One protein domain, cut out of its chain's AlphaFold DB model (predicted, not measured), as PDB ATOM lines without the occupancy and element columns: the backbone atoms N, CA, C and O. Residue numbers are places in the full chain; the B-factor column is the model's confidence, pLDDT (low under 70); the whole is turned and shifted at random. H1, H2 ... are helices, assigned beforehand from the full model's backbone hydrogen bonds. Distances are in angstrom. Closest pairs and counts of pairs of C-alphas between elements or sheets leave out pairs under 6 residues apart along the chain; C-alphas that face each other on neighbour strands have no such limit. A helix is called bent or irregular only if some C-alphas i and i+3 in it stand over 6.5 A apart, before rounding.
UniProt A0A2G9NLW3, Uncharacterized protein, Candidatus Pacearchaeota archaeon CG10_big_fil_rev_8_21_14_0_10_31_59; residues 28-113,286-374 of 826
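Overview. This is residues 28 to 113 and 286 to 374 of the 826 residues of an uncharacterized protein of Candidatus Pacearchaeota archaeon CG10_big_fil_rev_8_21_14_0_10_31_59 (UniProt A0A2G9NLW3). The domain is an arch of helices with an open mouth: H11 sits at its crown between two legs, one made of H2, H3, H4 and H5, the other of H9, H7, H8 and H6, and H1 runs across the top from H10 to H2. The mouth lies between H4 and H5 on one side and H6 and H7 on the other, and the cut in the printed part falls across it. There are 175 printed residues with eleven named helices, H1 to H11 in chain order, and no named strand; the class is all helix. The whole is compact, with a radius of gyration of the C-alphas of 16.5 A, and the C-alphas span 44 by 42 by 24 A.

Along the chain. The printed part begins with H1, residues 28 to 43, the longest helix at 23.3 A, whose C-alpha 28 is at (-88.763, -93.943, -124.350). H2 is residues 51 to 61, 15.0 A. H3, residues 65 to 79, is 20.9 A long, and H4, residues 85 to 96, is 16.3 A long. H5 is residues 103 to 110, with C-alpha 110 at (-88.119, -132.237, -104.143). After the cut come H6, residues 286 to 291, H7, residues 293 to 301, and H8, residues 304 to 311. H6 is irregular: C-alphas 287 and 290 are 8.5 A apart. H9 is residues 329 to 338, 14.1 A, and H10 is residues 344 to 354, 15.3 A. H11, residues 364 to 374, is 15.5 A long and ends at C-alpha 374, (-85.968, -103.578, -117.217).

Arrangement. H2 is the hub, touching four helices. H2, H3 and H4 form an up-and-down bundle, each running against the one before it. H2 and H3 are a hairpin at a shallow tilt of 15 degrees; their closest C-alphas, of Leu 58 and Gly 71, are 6.0 A apart. H4 touches H2 at Val 94 and Gly 55, C-alphas 5.8 A apart, and forms a hairpin with H5 at a shallow tilt of 34 degrees, only just short of steep. H11 touches H2, the closest C-alphas being those of Trp 372 and Ala 60, 4.6 A. H11 also touches H9, with C-alphas of Ile 370 and Gly 334 4.8 A apart. H1 touches H11, with C-alphas of Leu 39 and Ser 368 7.0 A apart. With residues 28 to 32 alone H1 only just touches H10, with 3 pairs of C-alphas within 8 A, the closest those of Lys 31 and Leu 352, 6.9 A. With residues 36 to 40 alone it only just touches H2, again with 3 pairs, the closest Leu 39 and Ala 57, 7.3 A. H9 and H10 are a hairpin that only just touches, with 3 pairs, the closest C-alphas being those of Ala 337 and Ile 344, 6.7 A. H7 and H9 touch only at their ends, and only just, with 3 pairs; C-alphas 295 and 336 are closest, 6.3 A. H7 and H8 are a hairpin, with C-alphas of Asp 294 and Tyr 306 4.9 A apart. H6 and H7 meet only through their link. Among the pairs that are apart are H4 and H7, and H5 and H7. Every O i to N i+4 pair is within hydrogen-bond range in H1 to H5 and H7 to H11; in H6 it is 0 of 2, with 1 of 3 O i to N i+3 pairs within range.

Size, cuts and confidence. The two C-alphas farthest apart, of Ala 30 and Glu 111, are 46.4 A apart. Residues 114 to 285 are cut out, and C-alphas 113 and 286 are 21.6 A apart across the cut. Of the links that are printed whole, H8 to H9 is long, through residues 312 to 328, which have no named element. The mean pLDDT of the printed part is 95.5, and no printed residue is under 70.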
ATOM      1  N   ASN A  28     -89.058 -92.688-125.036       88.44
ATOM      2  CA  ASN A  28     -88.763 -93.943-124.350       88.44
ATOM      3  C   ASN A  28     -89.973 -94.461-123.560       88.44
ATOM      4  O   ASN A  28     -90.312 -95.637-123.684       88.44
ATOM      5  N   THR A  29     -90.675 -93.597-122.817       89.81
ATOM      6  CA  THR A  29     -91.908 -93.988-122.108       89.81
ATOM      7  C   THR A  29     -92.971 -94.506-123.077       89.81
ATOM      8  O   THR A  29     -93.528 -95.578-122.849       89.81
ATOM      9  N   ALA A  30     -93.182 -93.822-124.208       94.19
ATOM     10  CA  ALA A  30     -94.157 -94.245-125.213       94.19
ATOM     11  C   ALA A  30     -93.825 -95.618-125.832       94.19
ATOM     12  O   ALA A  30     -94.727 -96.407-126.118       94.19
ATOM     13  N   LYS A  31     -92.538 -95.931-126.022       96.62
ATOM     14  CA  LYS A  31     -92.079 -97.251-126.486       96.62
ATOM     15  C   LYS A  31     -92.319 -98.354-125.453       96.62
ATOM     16  O   LYS A  31     -92.789 -99.437-125.799       96.62
ATOM     17  N   ILE A  32     -92.062 -98.074-124.177       96.44
ATOM     18  CA  ILE A  32     -92.344 -99.012-123.080       96.44
ATOM     19  C   ILE A  32     -93.855 -99.286-122.999       96.44
ATOM     20  O   ILE A  32     -94.268-100.445-122.972       96.44
ATOM     21  N   ASP A  33     -94.685 -98.236-123.050       96.44
ATOM     22  CA  ASP A  33     -96.149 -98.348-123.113       96.44
ATOM     23  C   ASP A  33     -96.605 -99.216-124.290       96.44
ATOM     24  O   ASP A  33     -97.476-100.074-124.140       96.44
ATOM     25  N   LEU A  34     -96.003 -99.018-125.464       97.62
ATOM     26  CA  LEU A  34     -96.309 -99.801-126.654       97.62
ATOM     27  C   LEU A  34     -96.000-101.292-126.453       97.62
ATOM     28  O   LEU A  34     -96.792-102.131-126.876       97.62
ATOM     29  N   GLY A  35     -94.904-101.624-125.765       98.06
ATOM     30  CA  GLY A  35     -94.563-103.006-125.416       98.06
ATOM     31  C   GLY A  35     -95.582-103.654-124.482       98.06
ATOM     32  O   GLY A  35     -96.038-104.767-124.746       98.06
ATOM     33  N   TYR A  36     -96.013-102.939-123.442       98.25
ATOM     34  CA  TYR A  36     -97.065-103.414-122.539       98.25
ATOM     35  C   TYR A  36     -98.419-103.582-123.238       98.25
ATOM     36  O   TYR A  36     -99.097-104.588-123.033       98.25
ATOM     37  N   ASN A  37     -98.794-102.642-124.107       97.75
ATOM     38  CA  ASN A  37    -100.024-102.731-124.897       97.75
ATOM     39  C   ASN A  37     -99.996-103.929-125.850       97.75
ATOM     40  O   ASN A  37    -100.989-104.650-125.977       97.75
ATOM     41  N   TRP A  38     -98.855-104.163-126.501       98.25
ATOM     42  CA  TRP A  38     -98.659-105.340-127.335       98.25
ATOM     43  C   TRP A  38     -98.833-106.621-126.524       98.25
ATOM     44  O   TRP A  38     -99.627-107.477-126.912       98.25
ATOM     45  N   LEU A  39     -98.159-106.722-125.376       98.31
ATOM     46  CA  LEU A  39     -98.224-107.887-124.502       98.31
ATOM     47  C   LEU A  39     -99.663-108.160-124.033       98.31
ATOM     48  O   LEU A  39    -100.169-109.265-124.221       98.31
ATOM     49  N   GLY A  40    -100.365-107.136-123.540       97.94
ATOM     50  CA  GLY A  40    -101.774-107.241-123.155       97.94
ATOM     51  C   GLY A  40    -102.678-107.699-124.308       97.94
ATOM     52  O   GLY A  40    -103.566-108.524-124.107       97.94
ATOM     53  N   SER A  41    -102.418-107.243-125.542       97.75
ATOM     54  CA  SER A  41    -103.186-107.672-126.722       97.75
ATOM     55  C   SER A  41    -103.008-109.153-127.067       97.75
ATOM     56  O   SER A  41    -103.948-109.774-127.563       97.75
ATOM     57  N   GLN A  42    -101.832-109.736-126.796       97.88
ATOM     58  CA  GLN A  42    -101.599-111.166-127.016       97.88
ATOM     59  C   GLN A  42    -102.398-112.002-126.007       97.88
ATOM     60  O   GLN A  42    -103.060-112.969-126.389       97.88
ATOM     61  N   ILE A  43    -102.409-111.573-124.742       98.06
ATOM     62  CA  ILE A  43    -103.101-112.258-123.640       98.06
ATOM     63  C   ILE A  43    -104.623-112.074-123.691       98.06
ATOM     64  O   ILE A  43    -105.359-112.943-123.237       98.06
ATOM     65  N   ALA A  44    -105.127-111.017-124.335       95.62
ATOM     66  CA  ALA A  44    -106.566-110.800-124.517       95.62
ATOM     67  C   ALA A  44    -107.281-111.951-125.260       95.62
ATOM     68  O   ALA A  44    -108.497-112.101-125.142       95.62
ATOM     69  N   SER A  45    -106.543-112.760-126.029       93.19
ATOM     70  CA  SER A  45    -107.070-113.957-126.702       93.19
ATOM     71  C   SER A  45    -107.037-115.231-125.842       93.19
ATOM     72  O   SER A  45    -107.558-116.268-126.258       93.19
ATOM     73  N   GLY A  46    -106.457-115.144-124.645       96.88
ATOM     74  CA  GLY A  46    -106.209-116.240-123.716       96.88
ATOM     75  C   GLY A  46    -104.729-116.353-123.340       96.88
ATOM     76  O   GLY A  46    -103.840-115.901-124.062       96.88
ATOM     77  N   TRP A  47    -104.462-116.995-122.201       98.12
ATOM     78  CA  TRP A  47    -103.100-117.219-121.715       98.12
ATOM     79  C   TRP A  47    -102.348-118.293-122.530       98.12
ATOM     80  O   TRP A  47    -102.939-119.335-122.843       98.12
ATOM     81  N   PRO A  48    -101.042-118.112-122.814       97.69
ATOM     82  CA  PRO A  48    -100.239-119.013-123.649       97.69
ATOM     83  C   PRO A  48    -100.210-120.433-123.106       97.69
ATOM     84  O   PRO A  48    -100.120-120.629-121.902       97.69
ATOM     85  N   SER A  49    -100.256-121.452-123.963       96.62
ATOM     86  CA  SER A  49    -100.197-122.848-123.500       96.62
ATOM     87  C   SER A  49     -98.842-123.239-122.907       96.62
ATOM     88  O   SER A  49     -98.792-124.143-122.078       96.62
ATOM     89  N   ASP A  50     -97.763-122.600-123.358       97.38
ATOM     90  CA  ASP A  50     -96.425-122.826-122.825       97.38
ATOM     91  C   ASP A  50     -96.256-122.133-121.462       97.38
ATOM     92  O   ASP A  50     -96.633-120.975-121.298       97.38
ATOM     93  N   ILE A  51     -95.719-122.859-120.479       97.81
ATOM     94  CA  ILE A  51     -95.633-122.403-119.083       97.81
ATOM     95  C   ILE A  51     -94.599-121.285-118.911       97.81
ATOM     96  O   ILE A  51     -94.828-120.385-118.110       97.81
ATOM     97  N   GLU A  52     -93.500-121.301-119.672       96.56
ATOM     98  CA  GLU A  52     -92.472-120.254-119.613       96.56
ATOM     99  C   GLU A  52     -93.031-118.937-120.177       96.56
ATOM    100  O   GLU A  52     -92.968-117.898-119.519       96.56
ATOM    101  N   GLU A  53     -93.666-118.985-121.353       98.00
ATOM    102  CA  GLU A  53     -94.350-117.821-121.936       98.00
ATOM    103  C   GLU A  53     -95.474-117.282-121.047       98.00
ATOM    104  O   GLU A  53     -95.594-116.066-120.876       98.00
ATOM    105  N   HIS A  54     -96.292-118.175-120.481       98.44
ATOM    106  CA  HIS A  54     -97.371-117.809-119.564       98.44
ATOM    107  C   HIS A  54     -96.809-117.134-118.320       98.44
ATOM    108  O   HIS A  54     -97.221-116.022-118.001       98.44
ATOM    109  N   GLY A  55     -95.860-117.780-117.644       97.88
ATOM    110  CA  GLY A  55     -95.312-117.301-116.384       97.88
ATOM    111  C   GLY A  55     -94.661-115.926-116.516       97.88
ATOM    112  O   GLY A  55     -94.988-115.016-115.760       97.88
ATOM    113  N   PHE A  56     -93.831-115.714-117.541       97.88
ATOM    114  CA  PHE A  56     -93.206-114.406-117.752       97.88
ATOM    115  C   PHE A  56     -94.213-113.328-118.161       97.88
ATOM    116  O   PHE A  56     -94.099-112.187-117.712       97.88
ATOM    117  N   ALA A  57     -95.214-113.657-118.989       98.38
ATOM    118  CA  ALA A  57     -96.283-112.710-119.310       98.38
ATOM    119  C   ALA A  57     -97.081-112.314-118.061       98.38
ATOM    120  O   ALA A  57     -97.432-111.144-117.906       98.38
ATOM    121  N   LEU A  58     -97.328-113.273-117.166       97.94
ATOM    122  CA  LEU A  58     -98.012-113.040-115.902       97.94
ATOM    123  C   LEU A  58     -97.190-112.134-114.982       97.94
ATOM    124  O   LEU A  58     -97.744-111.168-114.469       97.94
ATOM    125  N   LEU A  59     -95.880-112.371-114.843       96.06
ATOM    126  CA  LEU A  59     -94.987-111.483-114.090       96.06
ATOM    127  C   LEU A  59     -95.063-110.040-114.599       96.06
ATOM    128  O   LEU A  59     -95.305-109.116-113.820       96.06
ATOM    129  N   ALA A  60     -94.931-109.847-115.914       96.88
ATOM    130  CA  ALA A  60     -94.953-108.522-116.525       96.88
ATOM    131  C   ALA A  60     -96.308-107.808-116.359       96.88
ATOM    132  O   ALA A  60     -96.336-106.599-116.138       96.88
ATOM    133  N   LEU A  61     -97.431-108.526-116.471       97.31
ATOM    134  CA  LEU A  61     -98.788-107.958-116.425       97.31
ATOM    135  C   LEU A  61     -99.447-107.999-115.038       97.31
ATOM    136  O   LEU A  61    -100.590-107.562-114.902       97.31
ATOM    137  N   SER A  62     -98.749-108.491-114.015       95.25
ATOM    138  CA  SER A  62     -99.291-108.699-112.662       95.25
ATOM    139  C   SER A  62     -99.817-107.430-111.981       95.25
ATOM    140  O   SER A  62    -100.625-107.523-111.063       95.25
ATOM    141  N   TYR A  63     -99.424-106.245-112.454       93.12
ATOM    142  CA  TYR A  63     -99.927-104.955-111.975       93.12
ATOM    143  C   TYR A  63    -101.388-104.658-112.358       93.12
ATOM    144  O   TYR A  63    -101.949-103.666-111.896       93.12
ATOM    145  N   ILE A  64    -101.986-105.458-113.247       93.88
ATOM    146  CA  ILE A  64    -103.397-105.363-113.629       93.88
ATOM    147  C   ILE A  64    -104.144-106.491-112.917       93.88
ATOM    148  O   ILE A  64    -104.076-107.634-113.365       93.88
ATOM    149  N   ASP A  65    -104.875-106.171-111.846       92.06
ATOM    150  CA  ASP A  65    -105.507-107.160-110.954       92.06
ATOM    151  C   ASP A  65    -106.335-108.222-111.692       92.06
ATOM    152  O   ASP A  65    -106.163-109.418-111.449       92.06
ATOM    153  N   ASP A  66    -107.180-107.808-112.642       95.75
ATOM    154  CA  ASP A  66    -108.017-108.728-113.425       95.75
ATOM    155  C   ASP A  66    -107.171-109.739-114.220       95.75
ATOM    156  O   ASP A  66    -107.481-110.931-114.252       95.75
ATOM    157  N   LEU A  67    -106.071-109.282-114.834       96.12
ATOM    158  CA  LEU A  67    -105.159-110.159-115.573       96.12
ATOM    159  C   LEU A  67    -104.319-111.011-114.622       96.12
ATOM    160  O   LEU A  67    -104.094-112.183-114.909       96.12
ATOM    161  N   LYS A  68    -103.890-110.471-113.477       95.56
ATOM    162  CA  LYS A  68    -103.172-111.242-112.457       95.56
ATOM    163  C   LYS A  68    -104.009-112.439-112.006       95.56
ATOM    164  O   LYS A  68    -103.525-113.565-112.052       95.56
ATOM    165  N   GLN A  69    -105.268-112.218-111.626       96.56
ATOM    166  CA  GLN A  69    -106.148-113.278-111.123       96.56
ATOM    167  C   GLN A  69    -106.496-114.325-112.191       96.56
ATOM    168  O   GLN A  69    -106.429-115.531-111.926       96.56
ATOM    169  N   ASP A  70    -106.823-113.889-113.411       97.50
ATOM    170  CA  ASP A  70    -107.091-114.801-114.531       97.50
ATOM    171  C   ASP A  70    -105.840-115.620-114.901       97.50
ATOM    172  O   ASP A  70    -105.892-116.845-115.051       97.50
ATOM    173  N   GLY A  71    -104.682-114.963-114.960       98.06
ATOM    174  CA  GLY A  71    -103.412-115.601-115.280       98.06
ATOM    175  C   GLY A  71    -102.948-116.592-114.226       98.06
ATOM    176  O   GLY A  71    -102.504-117.679-114.603       98.06
ATOM    177  N   LEU A  72    -103.112-116.275-112.938       97.81
ATOM    178  CA  LEU A  72    -102.850-117.194-111.830       97.81
ATOM    179  C   LEU A  72    -103.744-118.431-111.913       97.81
ATOM    180  O   LEU A  72    -103.247-119.554-111.938       97.81
ATOM    181  N   THR A  73    -105.058-118.236-112.054       98.06
ATOM    182  CA  THR A  73    -106.022-119.342-112.171       98.06
ATOM    183  C   THR A  73    -105.675-120.257-113.349       98.06
ATOM    184  O   THR A  73    -105.668-121.489-113.230       98.06
ATOM    185  N   SER A  74    -105.342-119.658-114.496       97.88
ATOM    186  CA  SER A  74    -104.960-120.381-115.706       97.88
ATOM    187  C   SER A  74    -103.633-121.135-115.542       97.88
ATOM    188  O   SER A  74    -103.527-122.282-115.984       97.88
ATOM    189  N   LEU A  75    -102.630-120.531-114.890       98.12
ATOM    190  CA  LEU A  75    -101.317-121.142-114.665       98.12
ATOM    191  C   LEU A  75    -101.426-122.327-113.701       98.12
ATOM    192  O   LEU A  75    -101.020-123.435-114.050       98.12
ATOM    193  N   THR A  76    -102.064-122.139-112.544       97.38
ATOM    194  CA  THR A  76    -102.261-123.195-111.539       97.38
ATOM    195  C   THR A  76    -103.017-124.389-112.118       97.38
ATOM    196  O   THR A  76    -102.633-125.538-111.901       97.38
ATOM    197  N   THR A  77    -104.031-124.143-112.957       97.38
ATOM    198  CA  THR A  77    -104.764-125.217-113.652       97.38
ATOM    199  C   THR A  77    -103.851-126.059-114.554       97.38
ATOM    200  O   THR A  77    -104.013-127.280-114.627       97.38
ATOM    201  N   LYS A  78    -102.881-125.436-115.236       96.94
ATOM    202  CA  LYS A  78    -101.913-126.141-116.096       96.94
ATOM    203  C   LYS A  78    -100.925-126.971-115.277       96.94
ATOM    204  O   LYS A  78    -100.606-128.093-115.668       96.94
ATOM    205  N   LEU A  79    -100.497-126.456-114.126       97.38
ATOM    206  CA  LEU A  79     -99.504-127.097-113.259       97.38
ATOM    207  C   LEU A  79    -100.016-128.368-112.568       97.38
ATOM    208  O   LEU A  79     -99.215-129.234-112.208       97.38
ATOM    209  N   THR A  80    -101.336-128.550-112.452       95.56
ATOM    210  CA  THR A  80    -101.933-129.768-111.878       95.56
ATOM    211  C   THR A  80    -101.414-131.044-112.549       95.56
ATOM    212  O   THR A  80    -101.109-132.017-111.860       95.56
ATOM    213  N   ASN A  81    -101.254-131.024-113.878       94.12
ATOM    214  CA  ASN A  81    -100.838-132.186-114.674       94.12
ATOM    215  C   ASN A  81     -99.419-132.067-115.253       94.12
ATOM    216  O   ASN A  81     -98.989-132.958-115.992       94.12
ATOM    217  N   GLU A  82     -98.706-130.978-114.964       97.50
ATOM    218  CA  GLU A  82     -97.343-130.792-115.455       97.50
ATOM    219  C   GLU A  82     -96.367-131.665-114.660       97.50
ATOM    220  O   GLU A  82     -96.464-131.794-113.439       97.50
ATOM    221  N   ASN A  83     -95.439-132.286-115.384       96.81
ATOM    222  CA  ASN A  83     -94.400-133.152-114.837       96.81
ATOM    223  C   ASN A  83     -93.002-132.785-115.363       96.81
ATOM    224  O   ASN A  83     -92.031-133.446-114.997       96.81
ATOM    225  N   ASP A  84     -92.880-131.829-116.281       97.75
ATOM    226  CA  ASP A  84     -91.601-131.293-116.734       97.75
ATOM    227  C   ASP A  84     -90.974-130.434-115.625       97.75
ATOM    228  O   ASP A  84     -91.516-129.394-115.249       97.75
ATOM    229  N   LEU A  85     -89.835-130.883-115.092       97.88
ATOM    230  CA  LEU A  85     -89.179-130.256-113.941       97.88
ATOM    231  C   LEU A  85     -88.669-128.843-114.256       97.88
ATOM    232  O   LEU A  85     -88.713-127.989-113.376       97.88
ATOM    233  N   ILE A  86     -88.265-128.560-115.503       97.81
ATOM    234  CA  ILE A  86     -87.834-127.211-115.906       97.81
ATOM    235  C   ILE A  86     -89.018-126.250-115.809       97.81
ATOM    236  O   ILE A  86     -88.896-125.134-115.305       97.81
ATOM    237  N   LYS A  87     -90.182-126.683-116.300       97.94
ATOM    238  CA  LYS A  87     -91.394-125.861-116.269       97.94
ATOM    239  C   LYS A  87     -91.923-125.681-114.854       97.94
ATOM    240  O   LYS A  87     -92.369-124.584-114.539       97.94
ATOM    241  N   LEU A  88     -91.861-126.719-114.019       98.12
ATOM    242  CA  LEU A  88     -92.239-126.623-112.609       98.12
ATOM    243  C   LEU A  88     -91.334-125.640-111.855       98.12
ATOM    244  O   LEU A  88     -91.863-124.764-111.184       98.12
ATOM    245  N   ALA A  89     -90.009-125.713-112.028       97.81
ATOM    246  CA  ALA A  89     -89.067-124.798-111.375       97.81
ATOM    247  C   ALA A  89     -89.292-123.332-111.788       97.81
ATOM    248  O   ALA A  89     -89.389-122.452-110.940       97.81
ATOM    249  N   LYS A  90     -89.484-123.060-113.087       97.69
ATOM    250  CA  LYS A  90     -89.823-121.707-113.568       97.69
ATOM    251  C   LYS A  90     -91.184-121.222-113.083       97.69
ATOM    252  O   LYS A  90     -91.356-120.038-112.818       97.69
ATOM    253  N   ALA A  91     -92.167-122.117-113.024       98.00
ATOM    254  CA  ALA A  91     -93.488-121.774-112.524       98.00
ATOM    255  C   ALA A  91     -93.462-121.462-111.027       98.00
ATOM    256  O   ALA A  91     -94.141-120.524-110.626       98.00
ATOM    257  N   LYS A  92     -92.666-122.201-110.241       97.25
ATOM    258  CA  LYS A  92     -92.401-121.899-108.829       97.25
ATOM    259  C   LYS A  92     -91.829-120.487-108.691       97.25
ATOM    260  O   LYS A  92     -92.525-119.636-108.154       97.25
ATOM    261  N   PHE A  93     -90.718-120.209-109.379       96.19
ATOM    262  CA  PHE A  93     -90.111-118.874-109.442       96.19
ATOM    263  C   PHE A  93     -91.125-117.766-109.745       96.19
ATOM    264  O   PHE A  93     -91.180-116.748-109.062       96.19
ATOM    265  N   VAL A  94     -91.969-117.957-110.759       96.38
ATOM    266  CA  VAL A  94     -93.008-116.979-111.116       96.38
ATOM    267  C   VAL A  94     -94.038-116.789-109.999       96.38
ATOM    268  O   VAL A  94     -94.462-115.663-109.753       96.38
ATOM    269  N   LEU A  95     -94.498-117.873-109.380       96.19
ATOM    270  CA  LEU A  95     -95.552-117.846-108.370       96.19
ATOM    271  C   LEU A  95     -95.058-117.268-107.040       96.19
ATOM    272  O   LEU A  95     -95.793-116.482-106.441       96.19
ATOM    273  N   ASP A  96     -93.823-117.559-106.638       93.88
ATOM    274  CA  ASP A  96     -93.217-116.994-105.428       93.88
ATOM    275  C   ASP A  96     -92.946-115.492-105.582       93.88
ATOM    276  O   ASP A  96     -93.338-114.708-104.718       93.88
ATOM    277  N   ASN A  97     -92.490-115.045-106.762       90.44
ATOM    278  CA  ASN A  97     -92.431-113.614-107.116       90.44
ATOM    279  C   ASN A  97     -93.806-112.908-107.046       90.44
ATOM    280  O   ASN A  97     -93.886-111.678-107.040       90.44
ATOM    281  N   LEU A  98     -94.908-113.665-107.050       92.12
ATOM    282  CA  LEU A  98     -96.277-113.161-106.926       92.12
ATOM    283  C   LEU A  98     -96.900-113.477-105.559       92.12
ATOM    284  O   LEU A  98     -98.109-113.264-105.397       92.12
ATOM    285  N   GLN A  99     -96.096-113.957-104.606       91.12
ATOM    286  CA  GLN A  99     -96.492-114.364-103.259       91.12
ATOM    287  C   GLN A  99     -97.652-115.366-103.258       91.12
ATOM    288  O   GLN A  99     -98.673-115.177-102.593       91.12
ATOM    289  N   GLN A 100     -97.556-116.393-104.096       94.06
ATOM    290  CA  GLN A 100     -98.537-117.472-104.151       94.06
ATOM    291  C   GLN A 100     -97.978-118.723-103.486       94.06
ATOM    292  O   GLN A 100     -96.783-118.962-103.535       94.06
ATOM    293  N   ASP A 101     -98.849-119.544-102.899       92.38
ATOM    294  CA  ASP A 101     -98.432-120.815-102.303       92.38
ATOM    295  C   ASP A 101     -97.918-121.785-103.379       92.38
ATOM    296  O   ASP A 101     -98.664-122.218-104.267       92.38
ATOM    297  N   THR A 102     -96.636-122.135-103.285       95.50
ATOM    298  CA  THR A 102     -95.946-123.057-104.188       95.50
ATOM    299  C   THR A 102     -95.607-124.402-103.548       95.50
ATOM    300  O   THR A 102     -95.003-125.246-104.218       95.50
ATOM    301  N   SER A 103     -96.076-124.683-102.326       93.31
ATOM    302  CA  SER A 103     -95.714-125.887-101.554       93.31
ATOM    303  C   SER A 103     -95.927-127.190-102.339       93.31
ATOM    304  O   SER A 103     -95.098-128.098-102.322       93.31
ATOM    305  N   ALA A 104     -97.023-127.284-103.100       94.50
ATOM    306  CA  ALA A 104     -97.325-128.464-103.915       94.50
ATOM    307  C   ALA A 104     -96.388-128.630-105.130       94.50
ATOM    308  O   ALA A 104     -96.167-129.751-105.591       94.50
ATOM    309  N   ILE A 105     -95.867-127.531-105.684       96.44
ATOM    310  CA  ILE A 105     -94.893-127.551-106.785       96.44
ATOM    311  C   ILE A 105     -93.517-127.896-106.229       96.44
ATOM    312  O   ILE A 105     -92.843-128.759-106.789       96.44
ATOM    313  N   GLU A 106     -93.139-127.267-105.117       95.62
ATOM    314  CA  GLU A 106     -91.893-127.542-104.408       95.62
ATOM    315  C   GLU A 106     -91.793-129.017-104.040       95.62
ATOM    316  O   GLU A 106     -90.838-129.674-104.439       95.62
ATOM    317  N   GLN A 107     -92.827-129.588-103.414       94.62
ATOM    318  CA  GLN A 107     -92.850-131.009-103.074       94.62
ATOM    319  C   GLN A 107     -92.633-131.903-104.306       94.62
ATOM    320  O   GLN A 107     -91.832-132.835-104.258       94.62
ATOM    321  N   LYS A 108     -93.283-131.600-105.440       95.88
ATOM    322  CA  LYS A 108     -93.069-132.341-106.696       95.88
ATOM    323  C   LYS A 108     -91.628-132.225-107.205       95.88
ATOM    324  O   LYS A 108     -91.113-133.184-107.776       95.88
ATOM    325  N   ILE A 109     -90.984-131.066-107.057       96.88
ATOM    326  CA  ILE A 109     -89.579-130.871-107.443       96.88
ATOM    327  C   ILE A 109     -88.661-131.651-106.496       96.88
ATOM    328  O   ILE A 109     -87.795-132.385-106.971       96.88
ATOM    329  N   LEU A 110     -88.902-131.568-105.184       94.62
ATOM    330  CA  LEU A 110     -88.119-132.237-104.143       94.62
ATOM    331  C   LEU A 110     -88.191-133.769-104.228       94.62
ATOM    332  O   LEU A 110     -87.189-134.443-104.011       94.62
ATOM    333  N   GLU A 111     -89.321-134.339-104.660       95.62
ATOM    334  CA  GLU A 111     -89.445-135.774-104.987       95.62
ATOM    335  C   GLU A 111     -88.502-136.233-106.119       95.62
ATOM    336  O   GLU A 111     -88.308-137.433-106.324       95.62
ATOM    337  N   ASN A 112     -87.933-135.287-106.869       96.81
ATOM    338  CA  ASN A 112     -86.999-135.510-107.969       96.81
ATOM    339  C   ASN A 112     -85.600-134.947-107.659       96.81
ATOM    340  O   ASN A 112     -84.807-134.725-108.576       96.81
ATOM    341  N   VAL A 113     -85.283-134.705-106.387       94.88
ATOM    342  CA  VAL A 113     -83.905-134.445-105.970       94.88
ATOM    343  C   VAL A 113     -83.099-135.732-106.126       94.88
ATOM    344  O   VAL A 113     -83.484-136.802-105.653       94.88
ATOM    345  N   ASP A 286     -69.978-125.632-117.920       91.44
ATOM    346  CA  ASP A 286     -69.300-125.699-119.216       91.44
ATOM    347  C   ASP A 286     -70.039-126.567-120.240       91.44
ATOM    348  O   ASP A 286     -70.036-126.263-121.437       91.44
ATOM    349  N   SER A 287     -70.732-127.605-119.774       93.38
ATOM    350  CA  SER A 287     -71.617-128.439-120.595       93.38
ATOM    351  C   SER A 287     -72.926-127.717-120.949       93.38
ATOM    352  O   SER A 287     -73.628-128.121-121.878       93.38
ATOM    353  N   ASN A 288     -73.252-126.632-120.236       94.06
ATOM    354  CA  ASN A 288     -74.547-125.955-120.283       94.06
ATOM    355  C   ASN A 288     -74.468-124.463-120.643       94.06
ATOM    356  O   ASN A 288     -75.409-123.728-120.360       94.06
ATOM    357  N   LYS A 289     -73.407-124.003-121.328       91.69
ATOM    358  CA  LYS A 289     -73.165-122.578-121.688       91.69
ATOM    359  C   LYS A 289     -74.340-121.859-122.369       91.69
ATOM    360  O   LYS A 289     -74.396-120.635-122.399       91.69
ATOM    361  N   LYS A 290     -75.304-122.616-122.897       92.25
ATOM    362  CA  LYS A 290     -76.502-122.132-123.592       92.25
ATOM    363  C   LYS A 290     -77.512-121.352-122.730       92.25
ATOM    364  O   LYS A 290     -78.508-120.902-123.303       92.25
ATOM    365  N   LEU A 291     -77.314-121.276-121.409       91.44
ATOM    366  CA  LEU A 291     -78.251-120.695-120.433       91.44
ATOM    367  C   LEU A 291     -77.729-119.426-119.742       91.44
ATOM    368  O   LEU A 291     -78.353-118.976-118.793       91.44
ATOM    369  N   PHE A 292     -76.618-118.847-120.210       93.44
ATOM    370  CA  PHE A 292     -75.996-117.676-119.577       93.44
ATOM    371  C   PHE A 292     -75.628-117.921-118.099       93.44
ATOM    372  O   PHE A 292     -75.915-117.122-117.214       93.44
ATOM    373  N   ASN A 293     -74.983-119.063-117.849       94.19
ATOM    374  CA  ASN A 293     -74.727-119.586-116.504       94.19
ATOM    375  C   ASN A 293     -73.988-118.618-115.589       94.19
ATOM    376  O   ASN A 293     -74.321-118.566-114.417       94.19
ATOM    377  N   ASP A 294     -73.014-117.863-116.105       95.50
ATOM    378  CA  ASP A 294     -72.206-116.973-115.268       95.50
ATOM    379  C   ASP A 294     -73.074-115.879-114.608       95.50
ATOM    380  O   ASP A 294     -72.889-115.587-113.436       95.50
ATOM    381  N   ALA A 295     -74.109-115.364-115.284       95.12
ATOM    382  CA  ALA A 295     -75.031-114.400-114.672       95.12
ATOM    383  C   ALA A 295     -75.809-115.006-113.489       95.12
ATOM    384  O   ALA A 295     -75.907-114.397-112.431       95.12
ATOM    385  N   PHE A 296     -76.334-116.222-113.653       94.81
ATOM    386  CA  PHE A 296     -77.059-116.908-112.583       94.81
ATOM    387  C   PHE A 296     -76.146-117.396-111.457       94.81
ATOM    388  O   PHE A 296     -76.556-117.408-110.306       94.81
ATOM    389  N   LEU A 297     -74.921-117.826-111.770       94.38
ATOM    390  CA  LEU A 297     -73.964-118.248-110.750       94.38
ATOM    391  C   LEU A 297     -73.493-117.061-109.915       94.38
ATOM    392  O   LEU A 297     -73.345-117.234-108.714       94.38
ATOM    393  N   TYR A 298     -73.323-115.872-110.505       94.06
ATOM    394  CA  TYR A 298     -73.079-114.651-109.734       94.06
ATOM    395  C   TYR A 298     -74.202-114.404-108.721       94.06
ATOM    396  O   TYR A 298     -73.923-114.280-107.538       94.06
ATOM    397  N   GLU A 299     -75.460-114.443-109.162       91.31
ATOM    398  CA  GLU A 299     -76.618-114.280-108.271       91.31
ATOM    399  C   GLU A 299     -76.646-115.309-107.132       91.31
ATOM    400  O   GLU A 299     -76.960-114.961-106.006       91.31
ATOM    401  N   LEU A 300     -76.307-116.569-107.421       90.75
ATOM    402  CA  LEU A 300     -76.330-117.653-106.434       90.75
ATOM    403  C   LEU A 300     -75.133-117.657-105.476       90.75
ATOM    404  O   LEU A 300     -75.193-118.315-104.448       90.75
ATOM    405  N   THR A 301     -74.008-117.042-105.846       88.69
ATOM    406  CA  THR A 301     -72.741-117.186-105.098       88.69
ATOM    407  C   THR A 301     -72.167-115.872-104.590       88.69
ATOM    408  O   THR A 301     -71.271-115.901-103.754       88.69
ATOM    409  N   GLY A 302     -72.596-114.734-105.139       86.75
ATOM    410  CA  GLY A 302     -71.968-113.430-104.922       86.75
ATOM    411  C   GLY A 302     -70.542-113.302-105.479       86.75
ATOM    412  O   GLY A 302     -69.909-112.269-105.285       86.75
ATOM    413  N   ASP A 303     -70.006-114.318-106.166       85.00
ATOM    414  CA  ASP A 303     -68.593-114.350-106.561       85.00
ATOM    415  C   ASP A 303     -68.315-113.448-107.781       85.00
ATOM    416  O   ASP A 303     -68.810-113.676-108.897       85.00
ATOM    417  N   GLU A 304     -67.462-112.435-107.571       88.06
ATOM    418  CA  GLU A 304     -67.055-111.436-108.566       88.06
ATOM    419  C   GLU A 304     -66.420-112.034-109.840       88.06
ATOM    420  O   GLU A 304     -66.389-111.414-110.916       88.06
ATOM    421  N   PHE A 305     -65.915-113.264-109.757       89.88
ATOM    422  CA  PHE A 305     -65.432-113.985-110.924       89.88
ATOM    423  C   PHE A 305     -66.542-114.162-111.967       89.88
ATOM    424  O   PHE A 305     -66.322-113.920-113.160       89.88
ATOM    425  N   TYR A 306     -67.749-114.544-111.543       93.44
ATOM    426  CA  TYR A 306     -68.842-114.825-112.471       93.44
ATOM    427  C   TYR A 306     -69.407-113.559-113.120       93.44
ATOM    428  O   TYR A 306     -69.684-113.581-114.321       93.44
ATOM    429  N   ILE A 307     -69.508-112.442-112.389       93.81
ATOM    430  CA  ILE A 307     -69.886-111.146-112.985       93.81
ATOM    431  C   ILE A 307     -68.847-110.708-114.018       93.81
ATOM    432  O   ILE A 307     -69.214-110.372-115.144       93.81
ATOM    433  N   THR A 308     -67.550-110.831-113.710       94.69
ATOM    434  CA  THR A 308     -66.474-110.486-114.650       94.69
ATOM    435  C   THR A 308     -66.539-111.335-115.922       94.69
ATOM    436  O   THR A 308     -66.333-110.822-117.025       94.69
ATOM    437  N   GLU A 309     -66.826-112.637-115.817       94.88
ATOM    438  CA  GLU A 309     -67.013-113.496-116.993       94.88
ATOM    439  C   GLU A 309     -68.285-113.150-117.777       94.88
ATOM    440  O   GLU A 309     -68.256-113.121-119.009       94.88
ATOM    441  N   ALA A 310     -69.385-112.845-117.088       95.75
ATOM    442  CA  ALA A 310     -70.652-112.499-117.714       95.75
ATOM    443  C   ALA A 310     -70.580-111.167-118.481       95.75
ATOM    444  O   ALA A 310     -71.024-111.093-119.632       95.75
ATOM    445  N   GLU A 311     -69.978-110.126-117.901       96.44
ATOM    446  CA  GLU A 311     -69.886-108.786-118.496       96.44
ATOM    447  C   GLU A 311     -69.078-108.745-119.798       96.44
ATOM    448  O   GLU A 311     -69.352-107.917-120.670       96.44
ATOM    449  N   LYS A 312     -68.162-109.701-120.016       96.88
ATOM    450  CA  LYS A 312     -67.447-109.855-121.301       96.88
ATOM    451  C   LYS A 312     -68.386-110.063-122.488       96.88
ATOM    452  O   LYS A 312     -67.987-109.844-123.635       96.88
ATOM    453  N   TYR A 313     -69.617-110.512-122.243       96.81
ATOM    454  CA  TYR A 313     -70.612-110.731-123.286       96.81
ATOM    455  C   TYR A 313     -71.416-109.476-123.635       96.81
ATOM    456  O   TYR A 313     -72.052-109.455-124.699       96.81
ATOM    457  N   GLN A 314     -71.356-108.421-122.817       97.81
ATOM    458  CA  GLN A 314     -71.979-107.148-123.150       97.81
ATOM    459  C   GLN A 314     -71.149-106.403-124.203       97.81
ATOM    460  O   GLN A 314     -69.942-106.203-124.083       97.81
ATOM    461  N   GLN A 315     -71.805-105.988-125.279       97.88
ATOM    462  CA  GLN A 315     -71.205-105.209-126.350       97.88
ATOM    463  C   GLN A 315     -71.272-103.712-126.034       97.88
ATOM    464  O   GLN A 315     -72.114-103.249-125.266       97.88
ATOM    465  N   ALA A 316     -70.428-102.922-126.701       97.00
ATOM    466  CA  ALA A 316     -70.364-101.472-126.500       97.00
ATOM    467  C   ALA A 316     -71.681-100.732-126.809       97.00
ATOM    468  O   ALA A 316     -71.889 -99.628-126.316       97.00
ATOM    469  N   ASP A 317     -72.562-101.314-127.629       96.50
ATOM    470  CA  ASP A 317     -73.885-100.755-127.917       96.50
ATOM    471  C   ASP A 317     -74.940-101.101-126.855       96.50
ATOM    472  O   ASP A 317     -76.061-100.620-126.967       96.50
ATOM    473  N   GLY A 318     -74.597-101.900-125.837       97.12
ATOM    474  CA  GLY A 318     -75.506-102.400-124.804       97.12
ATOM    475  C   GLY A 318     -76.166-103.738-125.138       97.12
ATOM    476  O   GLY A 318     -76.936-104.255-124.332       97.12
ATOM    477  N   SER A 319     -75.898-104.320-126.308       97.00
ATOM    478  CA  SER A 319     -76.412-105.647-126.648       97.00
ATOM    479  C   SER A 319     -75.666-106.759-125.911       97.00
ATOM    480  O   SER A 319     -74.478-106.643-125.629       97.00
ATOM    481  N   TRP A 320     -76.352-107.867-125.628       96.62
ATOM    482  CA  TRP A 320     -75.749-109.056-125.020       96.62
ATOM    483  C   TRP A 320     -75.532-110.138-126.075       96.62
ATOM    484  O   TRP A 320     -76.441-110.457-126.848       96.62
ATOM    485  N   ASN A 321     -74.319-110.688-126.130       94.88
ATOM    486  CA  ASN A 321     -73.936-111.732-127.077       94.88
ATOM    487  C   ASN A 321     -73.279-112.906-126.348       94.88
ATOM    488  O   ASN A 321     -72.063-113.092-126.413       94.88
ATOM    489  N   VAL A 322     -74.099-113.689-125.648       94.81
ATOM    490  CA  VAL A 322     -73.650-114.867-124.903       94.81
ATOM    491  C   VAL A 322     -73.401-116.022-125.885       94.81
ATOM    492  O   VAL A 322     -74.336-116.478-126.560       94.81
ATOM    493  N   PRO A 323     -72.160-116.524-126.009       90.12
ATOM    494  CA  PRO A 323     -71.827-117.575-126.954       90.12
ATOM    495  C   PRO A 323     -72.664-118.829-126.719       90.12
ATOM    496  O   PRO A 323     -72.730-119.363-125.617       90.12
ATOM    497  N   SER A 324     -73.248-119.358-127.792       87.25
ATOM    498  CA  SER A 324     -74.072-120.575-127.755       87.25
ATOM    499  C   SER A 324     -75.366-120.458-126.938       87.25
ATOM    500  O   SER A 324     -76.007-121.490-126.727       87.25
ATOM    501  N   SER A 325     -75.787-119.251-126.521       90.94
ATOM    502  CA  SER A 325     -77.103-119.065-125.898       90.94
ATOM    503  C   SER A 325     -78.200-119.586-126.821       90.94
ATOM    504  O   SER A 325     -78.348-119.169-127.972       90.94
ATOM    505  N   SER A 326     -78.977-120.532-126.299       90.06
ATOM    506  CA  SER A 326     -80.141-121.084-126.998       90.06
ATOM    507  C   SER A 326     -81.385-120.211-126.834       90.06
ATOM    508  O   SER A 326     -82.365-120.393-127.556       90.06
ATOM    509  N   LYS A 327     -81.351-119.267-125.884       91.31
ATOM    510  CA  LYS A 327     -82.479-118.400-125.537       91.31
ATOM    511  C   LYS A 327     -82.424-117.066-126.286       91.31
ATOM    512  O   LYS A 327     -83.479-116.494-126.553       91.31
ATOM    513  N   GLY A 328     -81.228-116.661-126.718       94.38
ATOM    514  CA  GLY A 328     -80.978-115.524-127.597       94.38
ATOM    515  C   GLY A 328     -80.817-114.195-126.854       94.38
ATOM    516  O   GLY A 328     -81.264-114.032-125.725       94.38
ATOM    517  N   LYS A 329     -80.242-113.210-127.555       95.88
ATOM    518  CA  LYS A 329     -79.801-111.910-127.009       95.88
ATOM    519  C   LYS A 329     -80.823-111.144-126.158       95.88
ATOM    520  O   LYS A 329     -80.439-110.368-125.294       95.88
ATOM    521  N   PHE A 330     -82.115-111.296-126.447       97.00
ATOM    522  CA  PHE A 330     -83.184-110.602-125.726       97.00
ATOM    523  C   PHE A 330     -83.463-111.247-124.369       97.00
ATOM    524  O   PHE A 330     -83.633-110.540-123.381       97.00
ATOM    525  N   PHE A 331     -83.464-112.580-124.325       95.81
ATOM    526  CA  PHE A 331     -83.553-113.314-123.075       95.81
ATOM    527  C   PHE A 331     -82.311-113.061-122.222       95.81
ATOM    528  O   PHE A 331     -82.451-112.698-121.061       95.81
ATOM    529  N   ASP A 332     -81.123-113.149-122.830       96.44
ATOM    530  CA  ASP A 332     -79.851-112.925-122.140       96.44
ATOM    531  C   ASP A 332     -79.785-111.516-121.520       96.44
ATOM    532  O   ASP A 332     -79.402-111.375-120.365       96.44
ATOM    533  N   ALA A 333     -80.242-110.482-122.239       97.31
ATOM    534  CA  ALA A 333     -80.340-109.124-121.697       97.31
ATOM    535  C   ALA A 333     -81.339-109.021-120.532       97.31
ATOM    536  O   ALA A 333     -81.095-108.313-119.562       97.31
ATOM    537  N   GLY A 334     -82.484-109.706-120.613       96.50
ATOM    538  CA  GLY A 334     -83.421-109.755-119.489       96.50
ATOM    539  C   GLY A 334     -82.817-110.459-118.272       96.50
ATOM    540  O   GLY A 334     -82.990-109.993-117.155       96.50
ATOM    541  N   THR A 335     -82.047-111.530-118.488       95.62
ATOM    542  CA  THR A 335     -81.321-112.240-117.427       95.62
ATOM    543  C   THR A 335     -80.227-111.374-116.812       95.62
ATOM    544  O   THR A 335     -80.103-111.370-115.598       95.62
ATOM    545  N   SER A 336     -79.474-110.596-117.596       95.88
ATOM    546  CA  SER A 336     -78.482-109.680-117.018       95.88
ATOM    547  C   SER A 336     -79.134-108.616-116.134       95.88
ATOM    548  O   SER A 336     -78.583-108.253-115.103       95.88
ATOM    549  N   ALA A 337     -80.319-108.126-116.517       94.94
ATOM    550  CA  ALA A 337     -81.082-107.185-115.703       94.94
ATOM    551  C   ALA A 337     -81.667-107.828-114.441       94.94
ATOM    552  O   ALA A 337     -81.704-107.160-113.413       94.94
ATOM    553  N   LEU A 338     -82.073-109.103-114.503       91.44
ATOM    554  CA  LEU A 338     -82.539-109.856-113.333       91.44
ATOM    555  C   LEU A 338     -81.506-109.841-112.199       91.44
ATOM    556  O   LEU A 338     -81.888-109.679-111.041       91.44
ATOM    557  N   VAL A 339     -80.231-110.015-112.558       89.62
ATOM    558  CA  VAL A 339     -79.093-110.125-111.626       89.62
ATOM    559  C   VAL A 339     -78.314-108.809-111.470       89.62
ATOM    560  O   VAL A 339     -77.287-108.760-110.809       89.62
ATOM    561  N   GLY A 340     -78.758-107.733-112.131       90.62
ATOM    562  CA  GLY A 340     -78.169-106.398-111.993       90.62
ATOM    563  C   GLY A 340     -76.770-106.188-112.592       90.62
ATOM    564  O   GLY A 340     -76.092-105.255-112.176       90.62
ATOM    565  N   ILE A 341     -76.332-106.991-113.570       92.62
ATOM    566  CA  ILE A 341     -74.957-106.925-114.112       92.62
ATOM    567  C   ILE A 341     -74.830-106.134-115.425       92.62
ATOM    568  O   ILE A 341     -75.752-106.082-116.251       92.62
ATOM    569  N   GLY A 342     -73.634-105.586-115.670       94.00
ATOM    570  CA  GLY A 342     -73.293-104.822-116.868       94.00
ATOM    571  C   GLY A 342     -73.908-103.419-116.920       94.00
ATOM    572  O   GLY A 342     -74.585-102.941-116.014       94.00
ATOM    573  N   ASN A 343     -73.700-102.719-118.038       95.75
ATOM    574  CA  ASN A 343     -74.254-101.381-118.246       95.75
ATOM    575  C   ASN A 343     -75.752-101.455-118.600       95.75
ATOM    576  O   ASN A 343     -76.143-101.597-119.769       95.75
ATOM    577  N   ILE A 344     -76.598-101.388-117.574       93.12
ATOM    578  CA  ILE A 344     -78.058-101.503-117.692       93.12
ATOM    579  C   ILE A 344     -78.649-100.400-118.582       93.12
ATOM    580  O   ILE A 344     -79.535-100.679-119.390       93.12
ATOM    581  N   ASP A 345     -78.137 -99.171-118.516       93.12
ATOM    582  CA  ASP A 345     -78.658 -98.052-119.311       93.12
ATOM    583  C   ASP A 345     -78.366 -98.199-120.805       93.12
ATOM    584  O   ASP A 345     -79.250 -97.980-121.644       93.12
ATOM    585  N   ASN A 346     -77.162 -98.647-121.163       95.81
ATOM    586  CA  ASN A 346     -76.843 -98.994-122.546       95.81
ATOM    587  C   ASN A 346     -77.751-100.126-123.039       95.81
ATOM    588  O   ASN A 346     -78.276-100.044-124.151       95.81
ATOM    589  N   SER A 347     -78.011-101.133-122.198       97.06
ATOM    590  CA  SER A 347     -78.927-102.233-122.531       97.06
ATOM    591  C   SER A 347     -80.356-101.737-122.769       97.06
ATOM    592  O   SER A 347     -80.961-102.089-123.783       97.06
ATOM    593  N   LYS A 348     -80.883-100.850-121.912       96.69
ATOM    594  CA  LYS A 348     -82.198-100.207-122.100       96.69
ATOM    595  C   LYS A 348     -82.271 -99.474-123.441       96.69
ATOM    596  O   LYS A 348     -83.216 -99.679-124.206       96.69
ATOM    597  N   ASN A 349     -81.265 -98.658-123.757       95.94
ATOM    598  CA  ASN A 349     -81.206 -97.897-125.008       95.94
ATOM    599  C   ASN A 349     -81.155 -98.815-126.236       95.94
ATOM    600  O   ASN A 349     -81.897 -98.609-127.203       95.94
ATOM    601  N   TYR A 350     -80.328 -99.861-126.187       97.44
ATOM    602  CA  TYR A 350     -80.265-100.874-127.231       97.44
ATOM    603  C   TYR A 350     -81.619-101.554-127.434       97.44
ATOM    604  O   TYR A 350     -82.127-101.573-128.556       97.44
ATOM    605  N   LEU A 351     -82.241-102.056-126.368       98.00
ATOM    606  CA  LEU A 351     -83.518-102.759-126.441       98.00
ATOM    607  C   LEU A 351     -84.611-101.876-127.058       98.00
ATOM    608  O   LEU A 351     -85.273-102.303-128.004       98.00
ATOM    609  N   LEU A 352     -84.743-100.619-126.619       97.56
ATOM    610  CA  LEU A 352     -85.704 -99.660-127.188       97.56
ATOM    611  C   LEU A 352     -85.402 -99.282-128.650       97.56
ATOM    612  O   LEU A 352     -86.299 -98.841-129.377       97.56
ATOM    613  N   SER A 353     -84.156 -99.444-129.107       96.62
ATOM    614  CA  SER A 353     -83.787 -99.288-130.522       96.62
ATOM    615  C   SER A 353     -84.165-100.503-131.377       96.62
ATOM    616  O   SER A 353     -84.413-100.356-132.573       96.62
ATOM    617  N   GLN A 354     -84.206-101.695-130.774       97.88
ATOM    618  CA  GLN A 354     -84.550-102.954-131.440       97.88
ATOM    619  C   GLN A 354     -86.051-103.264-131.392       97.88
ATOM    620  O   GLN A 354     -86.506-104.160-132.102       97.88
ATOM    621  N   GLN A 355     -86.815-102.550-130.561       98.06
ATOM    622  CA  GLN A 355     -88.256-102.724-130.459       98.06
ATOM    623  C   GLN A 355     -88.926-102.441-131.809       98.06
ATOM    624  O   GLN A 355     -88.706-101.419-132.461       98.06
ATOM    625  N   SER A 356     -89.762-103.378-132.233       98.00
ATOM    626  CA  SER A 356     -90.571-103.248-133.440       98.00
ATOM    627  C   SER A 356     -91.639-102.156-133.311       98.00
ATOM    628  O   SER A 356     -92.010-101.730-132.217       98.00
ATOM    629  N   SER A 357     -92.197-101.729-134.445       97.19
ATOM    630  CA  SER A 357     -93.254-100.713-134.477       97.19
ATOM    631  C   SER A 357     -94.570-101.153-133.831       97.19
ATOM    632  O   SER A 357     -95.410-100.300-133.571       97.19
ATOM    633  N   ASP A 358     -94.790-102.458-133.634       97.44
ATOM    634  CA  ASP A 358     -95.926-102.995-132.877       97.44
ATOM    635  C   ASP A 358     -95.634-103.131-131.376       97.44
ATOM    636  O   ASP A 358     -96.540-103.500-130.646       97.44
ATOM    637  N   GLY A 359     -94.424-102.808-130.902       97.50
ATOM    638  CA  GLY A 359     -94.062-102.804-129.477       97.50
ATOM    639  C   GLY A 359     -93.357-104.062-128.976       97.50
ATOM    640  O   GLY A 359     -92.794-104.052-127.882       97.50
ATOM    641  N   LYS A 360     -93.316-105.145-129.753       97.50
ATOM    642  CA  LYS A 360     -92.579-106.355-129.353       97.50
ATOM    643  C   LYS A 360     -91.079-106.205-129.554       97.50
ATOM    644  O   LYS A 360     -90.631-105.541-130.494       97.50
ATOM    645  N   PHE A 361     -90.307-106.904-128.731       96.56
ATOM    646  CA  PHE A 361     -88.863-107.035-128.933       96.56
ATOM    647  C   PHE A 361     -88.542-108.207-129.871       96.56
ATOM    648  O   PHE A 361     -87.833-108.030-130.857       96.56
ATOM    649  N   ASN A 362     -89.121-109.387-129.623       97.06
ATOM    650  CA  ASN A 362     -88.935-110.564-130.481       97.06
ATOM    651  C   ASN A 362     -90.196-111.434-130.548       97.06
ATOM    652  O   ASN A 362     -90.929-111.423-131.536       97.06
ATOM    653  N   ASN A 363     -90.470-112.151-129.464       97.38
ATOM    654  CA  ASN A 363     -91.635-113.008-129.274       97.38
ATOM    655  C   ASN A 363     -92.290-112.677-127.924       97.38
ATOM    656  O   ASN A 363     -91.887-111.720-127.255       97.38
ATOM    657  N   LEU A 364     -93.320-113.440-127.553       97.75
ATOM    658  CA  LEU A 364     -94.052-113.232-126.311       97.75
ATOM    659  C   LEU A 364     -93.138-113.388-125.091       97.75
ATOM    660  O   LEU A 364     -93.012-112.440-124.326       97.75
ATOM    661  N   LYS A 365     -92.436-114.524-124.984       97.44
ATOM    662  CA  LYS A 365     -91.475-114.820-123.910       97.44
ATOM    663  C   LYS A 365     -90.475-113.682-123.694       97.44
ATOM    664  O   LYS A 365     -90.383-113.146-122.597       97.44
ATOM    665  N   ASP A 366     -89.748-113.303-124.744       97.81
ATOM    666  CA  ASP A 366     -88.672-112.312-124.664       97.81
ATOM    667  C   ASP A 366     -89.217-110.920-124.328       97.81
ATOM    668  O   ASP A 366     -88.611-110.186-123.556       97.81
ATOM    669  N   THR A 367     -90.375-110.555-124.890       98.50
ATOM    670  CA  THR A 367     -91.001-109.256-124.609       98.50
ATOM    671  C   THR A 367     -91.456-109.176-123.159       98.50
ATOM    672  O   THR A 367     -91.170-108.185-122.496       98.50
ATOM    673  N   SER A 368     -92.104-110.224-122.649       98.19
ATOM    674  CA  SER A 368     -92.505-110.307-121.247       98.19
ATOM    675  C   SER A 368     -91.302-110.254-120.306       98.19
ATOM    676  O   SER A 368     -91.291-109.452-119.377       98.19
ATOM    677  N   TRP A 369     -90.269-111.054-120.586       97.25
ATOM    678  CA  TRP A 369     -89.058-111.135-119.770       97.25
ATOM    679  C   TRP A 369     -88.306-109.802-119.705       97.25
ATOM    680  O   TRP A 369     -87.906-109.365-118.629       97.25
ATOM    681  N   ILE A 370     -88.165-109.111-120.840       97.75
ATOM    682  CA  ILE A 370     -87.534-107.786-120.897       97.75
ATOM    683  C   ILE A 370     -88.353-106.743-120.140       97.75
ATOM    684  O   ILE A 370     -87.786-105.982-119.359       97.75
ATOM    685  N   LEU A 371     -89.667-106.675-120.385       97.56
ATOM    686  CA  LEU A 371     -90.523-105.676-119.744       97.56
ATOM    687  C   LEU A 371     -90.513-105.848-118.227       97.56
ATOM    688  O   LEU A 371     -90.375-104.860-117.516       97.56
ATOM    689  N   TRP A 372     -90.593-107.089-117.747       95.75
ATOM    690  CA  TRP A 372     -90.552-107.384-116.322       95.75
ATOM    691  C   TRP A 372     -89.222-106.984-115.667       95.75
ATOM    692  O   TRP A 372     -89.249-106.309-114.643       95.75
ATOM    693  N   ASN A 373     -88.075-107.314-116.274       94.69
ATOM    694  CA  ASN A 373     -86.766-107.041-115.668       94.69
ATOM    695  C   ASN A 373     -86.294-105.580-115.817       94.69
ATOM    696  O   ASN A 373     -85.752-105.009-114.878       94.69
ATOM    697  N   PHE A 374     -86.485-104.940-116.977       95.06
ATOM    698  CA  PHE A 374     -85.968-103.578-117.217       95.06
ATOM    699  C   PHE A 374     -86.948-102.461-116.870       95.06
ATOM    700  O   PHE A 374     -86.521-101.354-116.524       95.06
TER     701      PHE A 374